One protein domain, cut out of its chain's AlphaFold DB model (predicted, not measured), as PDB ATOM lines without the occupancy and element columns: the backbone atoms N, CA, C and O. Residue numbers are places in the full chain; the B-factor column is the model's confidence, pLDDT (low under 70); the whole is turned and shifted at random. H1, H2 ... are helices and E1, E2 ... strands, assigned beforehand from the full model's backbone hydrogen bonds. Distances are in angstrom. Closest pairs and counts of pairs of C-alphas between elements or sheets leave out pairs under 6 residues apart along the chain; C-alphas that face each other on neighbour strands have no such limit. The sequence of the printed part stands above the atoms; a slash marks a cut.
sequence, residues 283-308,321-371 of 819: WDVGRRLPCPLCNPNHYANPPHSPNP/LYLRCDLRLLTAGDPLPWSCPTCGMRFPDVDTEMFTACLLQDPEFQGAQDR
ATOM      1  N   TRP A 283     281.125 236.481 168.831       92.75
ATOM      2  CA  TRP A 283     280.243 236.333 167.679       92.75
ATOM      3  C   TRP A 283     280.791 235.300 166.700       92.75
ATOM      4  O   TRP A 283     281.969 235.366 166.344       92.75
ATOM      5  N   ASP A 284     279.932 234.423 166.184       92.31
ATOM      6  CA  ASP A 284     280.290 233.578 165.048       92.31
ATOM      7  C   ASP A 284     280.367 234.422 163.770       92.31
ATOM      8  O   ASP A 284     279.366 234.715 163.111       92.31
ATOM      9  N   VAL A 285     281.578 234.869 163.436       88.75
ATOM     10  CA  VAL A 285     281.818 235.708 162.257       88.75
ATOM     11  C   VAL A 285     281.571 234.969 160.943       88.75
ATOM     12  O   VAL A 285     281.261 235.636 159.959       88.75
ATOM     13  N   GLY A 286     281.663 233.634 160.940       89.19
ATOM     14  CA  GLY A 286     281.433 232.789 159.766       89.19
ATOM     15  C   GLY A 286     279.961 232.452 159.529       89.19
ATOM     16  O   GLY A 286     279.610 231.922 158.479       89.19
ATOM     17  N   ARG A 287     279.079 232.773 160.480       89.25
ATOM     18  CA  ARG A 287     277.649 232.435 160.431       89.25
ATOM     19  C   ARG A 287     276.781 233.694 160.384       89.25
ATOM     20  O   ARG A 287     275.810 233.812 161.114       89.25
ATOM     21  N   ARG A 288     277.140 234.698 159.578       90.12
ATOM     22  CA  ARG A 288     276.332 235.926 159.441       90.12
ATOM     23  C   ARG A 288     275.177 235.699 158.479       90.12
ATOM     24  O   ARG A 288     275.415 235.344 157.332       90.12
ATOM     25  N   LEU A 289     273.958 235.984 158.927       89.88
ATOM     26  CA  LEU A 289     272.740 235.816 158.129       89.88
ATOM     27  C   LEU A 289     272.023 237.155 157.946       89.88
ATOM     28  O   LEU A 289     272.072 237.985 158.846       89.88
ATOM     29  N   PRO A 290     271.353 237.423 156.824       88.69
ATOM     30  CA  PRO A 290     270.551 238.634 156.642       88.69
ATOM     31  C   PRO A 290     269.451 238.748 157.710       88.69
ATOM     32  O   PRO A 290     268.760 237.785 158.017       88.69
ATOM     33  N   CYS A 291     269.264 239.928 158.304       90.25
ATOM     34  CA  CYS A 291     268.173 240.118 159.260       90.25
ATOM     35  C   CYS A 291     266.821 240.159 158.527       90.25
ATOM     36  O   CYS A 291     266.635 241.053 157.697       90.25
ATOM     37  N   PRO A 292     265.840 239.298 158.860       88.88
ATOM     38  CA  PRO A 292     264.550 239.280 158.167       88.88
ATOM     39  C   PRO A 292     263.728 240.560 158.392       88.88
ATOM     40  O   PRO A 292     262.888 240.907 157.568       88.88
ATOM     41  N   LEU A 293     263.991 241.297 159.477       90.56
ATOM     42  CA  LEU A 293     263.298 242.552 159.787       90.56
ATOM     43  C   LEU A 293     263.948 243.772 159.126       90.56
ATOM     44  O   LEU A 293     263.249 244.689 158.707       90.56
ATOM     45  N   CYS A 294     265.280 243.802 159.042       89.94
ATOM     46  CA  CYS A 294     266.005 244.918 158.423       89.94
ATOM     47  C   CYS A 294     266.181 244.741 156.913       89.94
ATOM     48  O   CYS A 294     266.388 245.727 156.209       89.94
ATOM     49  N   ASN A 295     266.109 243.505 156.422       86.56
ATOM     50  CA  ASN A 295     266.234 243.161 155.014       86.56
ATOM     51  C   ASN A 295     265.107 242.206 154.560       86.56
ATOM     52  O   ASN A 295     265.379 241.091 154.109       86.56
ATOM     53  N   PRO A 296     263.828 242.621 154.665       83.31
ATOM     54  CA  PRO A 296     262.686 241.766 154.323       83.31
ATOM     55  C   PRO A 296     262.680 241.357 152.842       83.31
ATOM     56  O   PRO A 296     262.242 240.263 152.492       83.31
ATOM     57  N   ASN A 297     263.231 242.204 151.968       81.19
ATOM     58  CA  ASN A 297     263.320 241.938 150.532       81.19
ATOM     59  C   ASN A 297     264.274 240.785 150.192       81.19
ATOM     60  O   ASN A 297     264.141 240.202 149.119       81.19
ATOM     61  N   HIS A 298     265.217 240.450 151.079       78.00
ATOM     62  CA  HIS A 298     266.129 239.331 150.855       78.00
ATOM     63  C   HIS A 298     265.392 237.990 150.815       78.00
ATOM     64  O   HIS A 298     265.739 237.123 150.024       78.00
ATOM     65  N   TYR A 299     264.336 237.855 151.622       72.56
ATOM     66  CA  TYR A 299     263.546 236.628 151.727       72.56
ATOM     67  C   TYR A 299     262.272 236.646 150.875       72.56
ATOM     68  O   TYR A 299     261.730 235.591 150.568       72.56
ATOM     69  N   ALA A 300     261.793 237.823 150.461       73.31
ATOM     70  CA  ALA A 300     260.553 237.957 149.694       73.31
ATOM     71  C   ALA A 300     260.638 237.445 148.240       73.31
ATOM     72  O   ALA A 300     259.604 237.258 147.605       73.31
ATOM     73  N   ASN A 301     261.843 237.224 147.703       66.81
ATOM     74  CA  ASN A 301     262.053 236.746 146.335       66.81
ATOM     75  C   ASN A 301     262.546 235.288 146.350       66.81
ATOM     76  O   ASN A 301     263.757 235.067 146.446       66.81
ATOM     77  N   PRO A 302     261.646 234.289 146.262       59.81
ATOM     78  CA  PRO A 302     262.033 232.884 146.289       59.81
ATOM     79  C   PRO A 302     262.952 232.509 145.108       59.81
ATOM     80  O   PRO A 302     262.915 233.156 144.051       59.81
ATOM     81  N   PRO A 303     263.766 231.444 145.258       54.75
ATOM     82  CA  PRO A 303     264.788 231.045 144.287       54.75
ATOM     83  C   PRO A 303     264.251 230.785 142.872       54.75
ATOM     84  O   PRO A 303     265.001 230.927 141.908       54.75
ATOM     85  N   HIS A 304     262.962 230.470 142.734       56.41
ATOM     86  CA  HIS A 304     262.329 230.110 141.466       56.41
ATOM     87  C   HIS A 304     261.831 231.280 140.614       56.41
ATOM     88  O   HIS A 304     261.179 231.027 139.605       56.41
ATOM     89  N   SER A 305     262.109 232.546 140.956       54.00
ATOM     90  CA  SER A 305     261.793 233.639 140.025       54.00
ATOM     91  C   SER A 305     262.597 233.447 138.725       54.00
ATOM     92  O   SER A 305     263.825 233.575 138.752       54.00
ATOM     93  N   PRO A 306     261.948 233.147 137.579       49.88
ATOM     94  CA  PRO A 306     262.626 232.788 136.329       49.88
ATOM     95  C   PRO A 306     263.388 233.965 135.699       49.88
ATOM     96  O   PRO A 306     264.119 233.773 134.733       49.88
ATOM     97  N   ASN A 307     263.256 235.167 136.269       50.69
ATOM     98  CA  ASN A 307     264.094 236.321 135.975       50.69
ATOM     99  C   ASN A 307     264.985 236.644 137.186       50.69
ATOM    100  O   ASN A 307     264.660 237.539 137.970       50.69
ATOM    101  N   PRO A 308     266.149 235.986 137.334       49.88
ATOM    102  CA  PRO A 308     267.238 236.484 138.165       49.88
ATOM    103  C   PRO A 308     267.891 237.695 137.473       49.88
ATOM    104  O   PRO A 308     269.093 237.722 137.229       49.88
ATOM    105  N   LEU A 321     273.348 245.066 158.779       81.88
ATOM    106  CA  LEU A 321     272.109 244.396 158.331       81.88
ATOM    107  C   LEU A 321     272.068 242.873 158.562       81.88
ATOM    108  O   LEU A 321     271.099 242.219 158.172       81.88
ATOM    109  N   TYR A 322     273.085 242.311 159.215       86.38
ATOM    110  CA  TYR A 322     273.236 240.869 159.401       86.38
ATOM    111  C   TYR A 322     273.070 240.463 160.866       86.38
ATOM    112  O   TYR A 322     273.633 241.085 161.766       86.38
ATOM    113  N   LEU A 323     272.312 239.395 161.093       90.12
ATOM    114  CA  LEU A 323     272.267 238.646 162.335       90.12
ATOM    115  C   LEU A 323     273.650 238.097 162.671       90.12
ATOM    116  O   LEU A 323     274.400 237.650 161.799       90.12
ATOM    117  N   ARG A 324     273.961 238.119 163.961       92.06
ATOM    118  CA  ARG A 324     275.164 237.530 164.535       92.06
ATOM    119  C   ARG A 324     274.744 236.523 165.594       92.06
ATOM    120  O   ARG A 324     273.897 236.839 166.431       92.06
ATOM    121  N   CYS A 325     275.343 235.342 165.557       92.19
ATOM    122  CA  CYS A 325     275.171 234.324 166.585       92.19
ATOM    123  C   CYS A 325     276.147 234.601 167.740       92.19
ATOM    124  O   CYS A 325     277.356 234.649 167.499       92.19
ATOM    125  N   ASP A 326     275.660 234.824 168.965       93.94
ATOM    126  CA  ASP A 326     276.517 234.876 170.158       93.94
ATOM    127  C   ASP A 326     276.789 233.443 170.624       93.94
ATOM    128  O   ASP A 326     275.907 232.755 171.140       93.94
ATOM    129  N   LEU A 327     278.031 232.993 170.453       92.19
ATOM    130  CA  LEU A 327     278.444 231.625 170.754       92.19
ATOM    131  C   LEU A 327     278.335 231.290 172.242       92.19
ATOM    132  O   LEU A 327     278.182 230.117 172.583       92.19
ATOM    133  N   ARG A 328     278.362 232.291 173.131       93.31
ATOM    134  CA  ARG A 328     278.175 232.076 174.573       93.31
ATOM    135  C   ARG A 328     276.725 231.739 174.872       93.31
ATOM    136  O   ARG A 328     276.471 230.804 175.620       93.31
ATOM    137  N   LEU A 329     275.799 232.482 174.264       93.50
ATOM    138  CA  LEU A 329     274.364 232.243 174.401       93.50
ATOM    139  C   LEU A 329     273.983 230.906 173.764       93.50
ATOM    140  O   LEU A 329     273.308 230.108 174.404       93.50
ATOM    141  N   LEU A 330     274.506 230.619 172.565       89.12
ATOM    142  CA  LEU A 330     274.290 229.340 171.890       89.12
ATOM    143  C   LEU A 330     274.796 228.163 172.737       89.12
ATOM    144  O   LEU A 330     274.068 227.205 172.967       89.12
ATOM    145  N   THR A 331     276.027 228.246 173.250       86.88
ATOM    146  CA  THR A 331     276.616 227.179 174.081       86.88
ATOM    147  C   THR A 331     275.903 227.041 175.432       86.88
ATOM    148  O   THR A 331     275.862 225.950 175.990       86.88
ATOM    149  N   ALA A 332     275.316 228.122 175.953       91.06
ATOM    150  CA  ALA A 332     274.499 228.100 177.165       91.06
ATOM    151  C   ALA A 332     273.068 227.571 176.938       91.06
ATOM    152  O   ALA A 332     272.308 227.485 177.902       91.06
ATOM    153  N   GLY A 333     272.689 227.236 175.697       90.50
ATOM    154  CA  GLY A 333     271.337 226.789 175.359       90.50
ATOM    155  C   GLY A 333     270.284 227.897 175.444       90.50
ATOM    156  O   GLY A 333     269.115 227.609 175.686       90.50
ATOM    157  N   ASP A 334     270.679 229.168 175.290       93.38
ATOM    158  CA  ASP A 334     269.725 230.276 175.207       93.38
ATOM    159  C   ASP A 334     268.824 230.066 173.977       93.38
ATOM    160  O   ASP A 334     269.342 229.826 172.882       93.38
ATOM    161  N   PRO A 335     267.490 230.167 174.118       91.19
ATOM    162  CA  PRO A 335     266.566 229.927 173.016       91.19
ATOM    163  C   PRO A 335     266.648 230.985 171.914       91.19
ATOM    164  O   PRO A 335     266.066 230.773 170.861       91.19
ATOM    165  N   LEU A 336     267.322 232.122 172.133       94.00
ATOM    166  CA  LEU A 336     267.462 233.244 171.205       94.00
ATOM    167  C   LEU A 336     268.935 233.693 171.055       94.00
ATOM    168  O   LEU A 336     269.270 234.842 171.394       94.00
ATOM    169  N   PRO A 337     269.849 232.832 170.567       94.12
ATOM    170  CA  PRO A 337     271.282 233.130 170.543       94.12
ATOM    171  C   PRO A 337     271.679 234.109 169.425       94.12
ATOM    172  O   PRO A 337     272.806 234.608 169.395       94.12
ATOM    173  N   TRP A 338     270.762 234.416 168.510       93.69
ATOM    174  CA  TRP A 338     270.985 235.318 167.389       93.69
ATOM    175  C   TRP A 338     270.496 236.720 167.701       93.69
ATOM    176  O   TRP A 338     269.437 236.893 168.299       93.69
ATOM    177  N   SER A 339     271.223 237.741 167.253       94.75
ATOM    178  CA  SER A 339     270.774 239.130 167.370       94.75
ATOM    179  C   SER A 339     271.164 239.978 166.163       94.75
ATOM    180  O   SER A 339     272.220 239.789 165.559       94.75
ATOM    181  N   CYS A 340     270.296 240.922 165.799       94.12
ATOM    182  CA  CYS A 340     270.587 241.924 164.783       94.12
ATOM    183  C   CYS A 340     271.186 243.178 165.437       94.12
ATOM    184  O   CYS A 340     270.501 243.817 166.237       94.12
ATOM    185  N   PRO A 341     272.396 243.620 165.060       91.44
ATOM    186  CA  PRO A 341     272.978 244.843 165.603       91.44
ATOM    187  C   PRO A 341     272.276 246.121 165.104       91.44
ATOM    188  O   PRO A 341     272.458 247.168 165.712       91.44
ATOM    189  N   THR A 342     271.478 246.059 164.024       92.81
ATOM    190  CA  THR A 342     270.704 247.219 163.533       92.81
ATOM    191  C   THR A 342     269.412 247.431 164.315       92.81
ATOM    192  O   THR A 342     269.185 248.524 164.820       92.81
ATOM    193  N   CYS A 343     268.537 246.421 164.401       94.12
ATOM    194  CA  CYS A 343     267.236 246.575 165.066       94.12
ATOM    195  C   CYS A 343     267.210 246.089 166.521       94.12
ATOM    196  O   CYS A 343     266.198 246.268 167.189       94.12
ATOM    197  N   GLY A 344     268.276 245.448 167.009       94.62
ATOM    198  CA  GLY A 344     268.360 244.895 168.365       94.62
ATOM    199  C   GLY A 344     267.518 243.637 168.600       94.62
ATOM    200  O   GLY A 344     267.579 243.058 169.682       94.62
ATOM    201  N   MET A 345     266.743 243.195 167.606       95.06
ATOM    202  CA  MET A 345     265.894 242.011 167.730       95.06
ATOM    203  C   MET A 345     266.734 240.744 167.848       95.06
ATOM    204  O   MET A 345     267.770 240.609 167.186       95.06
ATOM    205  N   ARG A 346     266.262 239.825 168.691       95.00
ATOM    206  CA  ARG A 346     266.854 238.503 168.902       95.00
ATOM    207  C   ARG A 346     266.016 237.428 168.221       95.00
ATOM    208  O   ARG A 346     264.803 237.584 168.105       95.00
ATOM    209  N   PHE A 347     266.667 236.358 167.781       91.94
ATOM    210  CA  PHE A 347     266.057 235.287 166.997       91.94
ATOM    211  C   PHE A 347     266.473 233.917 167.541       91.94
ATOM    212  O   PHE A 347     267.572 233.809 168.099       91.94
ATOM    213  N   PRO A 348     265.613 232.893 167.394       90.12
ATOM    214  CA  PRO A 348     265.950 231.536 167.787       90.12
ATOM    215  C   PRO A 348     267.062 230.959 166.925       90.12
ATOM    216  O   PRO A 348     267.396 231.517 165.876       90.12
ATOM    217  N   ASP A 349     267.660 229.858 167.382       81.06
ATOM    218  CA  ASP A 349     268.666 229.190 166.571       81.06
ATOM    219  C   ASP A 349     268.065 228.716 165.241       81.06
ATOM    220  O   ASP A 349     266.943 228.200 165.148       81.06
ATOM    221  N   VAL A 350     268.824 228.980 164.187       66.38
ATOM    222  CA  VAL A 350     268.419 228.830 162.787       66.38
ATOM    223  C   VAL A 350     268.265 227.388 162.358       66.38
ATOM    224  O   VAL A 350     267.557 227.144 161.385       66.38
ATOM    225  N   ASP A 351     268.870 226.459 163.092       60.47
ATOM    226  CA  ASP A 351     268.734 225.030 162.831       60.47
ATOM    227  C   ASP A 351     267.332 224.490 163.181       60.47
ATOM    228  O   ASP A 351     267.022 223.365 162.813       60.47
ATOM    229  N   THR A 352     266.454 225.267 163.835       54.28
ATOM    230  CA  THR A 352     265.128 224.763 164.253       54.28
ATOM    231  C   THR A 352     263.919 225.598 163.824       54.28
ATOM    232  O   THR A 352     262.888 225.015 163.497       54.28
ATOM    233  N   GLU A 353     263.971 226.939 163.804       56.81
ATOM    234  CA  GLU A 353     262.710 227.715 163.684       56.81
ATOM    235  C   GLU A 353     262.750 228.958 162.784       56.81
ATOM    236  O   GLU A 353     261.747 229.292 162.146       56.81
ATOM    237  N   MET A 354     263.881 229.665 162.701       56.50
ATOM    238  CA  MET A 354     263.912 230.985 162.055       56.50
ATOM    239  C   MET A 354     263.645 230.921 160.541       56.50
ATOM    240  O   MET A 354     262.976 231.794 159.986       56.50
ATOM    241  N   PHE A 355     264.142 229.880 159.870       56.12
ATOM    242  CA  PHE A 355     263.951 229.689 158.432       56.12
ATOM    243  C   PHE A 355     262.603 229.074 158.081       56.12
ATOM    244  O   PHE A 355     262.072 229.351 157.004       56.12
ATOM    245  N   THR A 356     262.016 228.315 159.003       53.44
ATOM    246  CA  THR A 356     260.703 227.697 158.841       53.44
ATOM    247  C   THR A 356     259.674 228.793 158.538       53.44
ATOM    248  O   THR A 356     259.003 228.739 157.519       53.44
ATOM    249  N   ALA A 357     259.643 229.903 159.275       52.19
ATOM    250  CA  ALA A 357     258.651 230.958 159.030       52.19
ATOM    251  C   ALA A 357     258.780 231.696 157.673       52.19
ATOM    252  O   ALA A 357     257.763 232.126 157.126       52.19
ATOM    253  N   CYS A 358     259.988 231.848 157.115       50.12
ATOM    254  CA  CYS A 358     260.212 232.607 155.873       50.12
ATOM    255  C   CYS A 358     260.294 231.741 154.602       50.12
ATOM    256  O   CYS A 358     259.940 232.231 153.533       50.12
ATOM    257  N   LEU A 359     260.729 230.479 154.693       52.25
ATOM    258  CA  LEU A 359     260.920 229.585 153.537       52.25
ATOM    259  C   LEU A 359     259.792 228.563 153.335       52.25
ATOM    260  O   LEU A 359     259.762 227.886 152.313       52.25
ATOM    261  N   LEU A 360     258.821 228.486 154.253       45.44
ATOM    262  CA  LEU A 360     257.648 227.596 154.185       45.44
ATOM    263  C   LEU A 360     256.768 227.738 152.927       45.44
ATOM    264  O   LEU A 360     255.832 226.957 152.763       45.44
ATOM    265  N   GLN A 361     257.026 228.712 152.052       55.75
ATOM    266  CA  GLN A 361     256.301 228.850 150.787       55.75
ATOM    267  C   GLN A 361     256.850 227.950 149.670       55.75
ATOM    268  O   GLN A 361     256.181 227.810 148.647       55.75
ATOM    269  N   ASP A 362     258.016 227.326 149.859       54.91
ATOM    270  CA  ASP A 362     258.628 226.454 148.858       54.91
ATOM    271  C   ASP A 362     258.463 224.959 149.217       54.91
ATOM    272  O   ASP A 362     259.039 224.489 150.207       54.91
ATOM    273  N   PRO A 363     257.673 224.188 148.445       56.59
ATOM    274  CA  PRO A 363     257.462 222.767 148.701       56.59
ATOM    275  C   PRO A 363     258.727 221.909 148.528       56.59
ATOM    276  O   PRO A 363     258.778 220.828 149.114       56.59
ATOM    277  N   GLU A 364     259.771 222.362 147.813       57.09
ATOM    278  CA  GLU A 364     261.053 221.632 147.746       57.09
ATOM    279  C   GLU A 364     261.811 221.657 149.086       57.09
ATOM    280  O   GLU A 364     262.590 220.750 149.382       57.09
ATOM    281  N   PHE A 365     261.547 222.647 149.948       57.56
ATOM    282  CA  PHE A 365     262.257 222.836 151.218       57.56
ATOM    283  C   PHE A 365     261.586 222.167 152.427       57.56
ATOM    284  O   PHE A 365     262.200 222.080 153.492       57.56
ATOM    285  N   GLN A 366     260.366 221.637 152.286       49.81
ATOM    286  CA  GLN A 366     259.587 221.070 153.401       49.81
ATOM    287  C   GLN A 366     260.199 219.803 154.035       49.81
ATOM    288  O   GLN A 366     259.817 219.445 155.142       49.81
ATOM    289  N   GLY A 367     261.183 219.154 153.395       47.16
ATOM    290  CA  GLY A 367     261.934 218.021 153.966       47.16
ATOM    291  C   GLY A 367     263.315 218.369 154.545       47.16
ATOM    292  O   GLY A 367     263.927 217.527 155.199       47.16
ATOM    293  N   ALA A 368     263.817 219.587 154.308       48.94
ATOM    294  CA  ALA A 368     265.163 220.033 154.694       48.94
ATOM    295  C   ALA A 368     265.165 221.043 155.861       48.94
ATOM    296  O   ALA A 368     266.216 221.599 156.187       48.94
ATOM    297  N   GLN A 369     263.996 221.279 156.474       42.28
ATOM    298  CA  GLN A 369     263.726 222.375 157.414       42.28
ATOM    299  C   GLN A 369     264.699 222.450 158.596       42.28
ATOM    300  O   GLN A 369     265.134 223.547 158.928       42.28
ATOM    301  N   ASP A 370     265.137 221.313 159.137       45.62
ATOM    302  CA  ASP A 370     266.017 221.299 160.316       45.62
ATOM    303  C   ASP A 370     267.503 221.524 159.976       45.62
ATOM    304  O   ASP A 370     268.363 221.529 160.856       45.62
ATOM    305  N   ARG A 371     267.863 221.597 158.683       69.50
ATOM    306  CA  ARG A 371     269.266 221.500 158.246       69.50
ATOM    307  C   ARG A 371     269.595 222.251 156.958       69.50
ATOM    308  O   ARG A 371     270.500 221.827 156.243       69.50
TER     309      ARG A 371
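This is residues 283 to 308 and 321 to 371 of the 819 residues of the protein "Hypothetical protein" of Eutreptiella gymnastica (UniProt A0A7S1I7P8). With little regular structure, the printed part is mostly loops round a small antiparallel patch: E1 with residues 289 to 290 and 338 to 339, and beyond these 346 to 347. H2 follows E1 at one end of the long axis; H1 and H3 are near each other, away from H2. The 77 residues, mostly helix by class with only 20 in named elements, run H1, E1, H2, H3. The whole is only just compact, close to loose, with a radius of gyration of the C-alphas of 13.3 A, and spans 41 by 27 by 19 A.

H1, residues 296 to 300, and H3, residues 354 to 359, are close but not clearly touching; their closest C-alphas, of Tyr 299 and Cys 358, are 6.7 A apart. E1, residues 322 to 325, and H2, residues 327 to 331, meet only through their tight link of 1 residue. H1 and H2 are apart, as are E1 and H3. Each O i to N i+4 pair is within hydrogen-bond range in H1 and H2; in H3, 1 of 2.

H1 begins at C-alpha 296 (262.686, 241.766, 154.323). E1 is 9.9 A long. H3, 9.1 A long, ends at C-alpha 359 (260.920, 229.585, 153.537).

Residues 309 to 320 are cut out, a gap of 22.2 A between C-alphas 308 and 321. The link from H2 to H3 is long, with 22 residues. Residues 301 to 308 and 350 to 371 have pLDDT under 70.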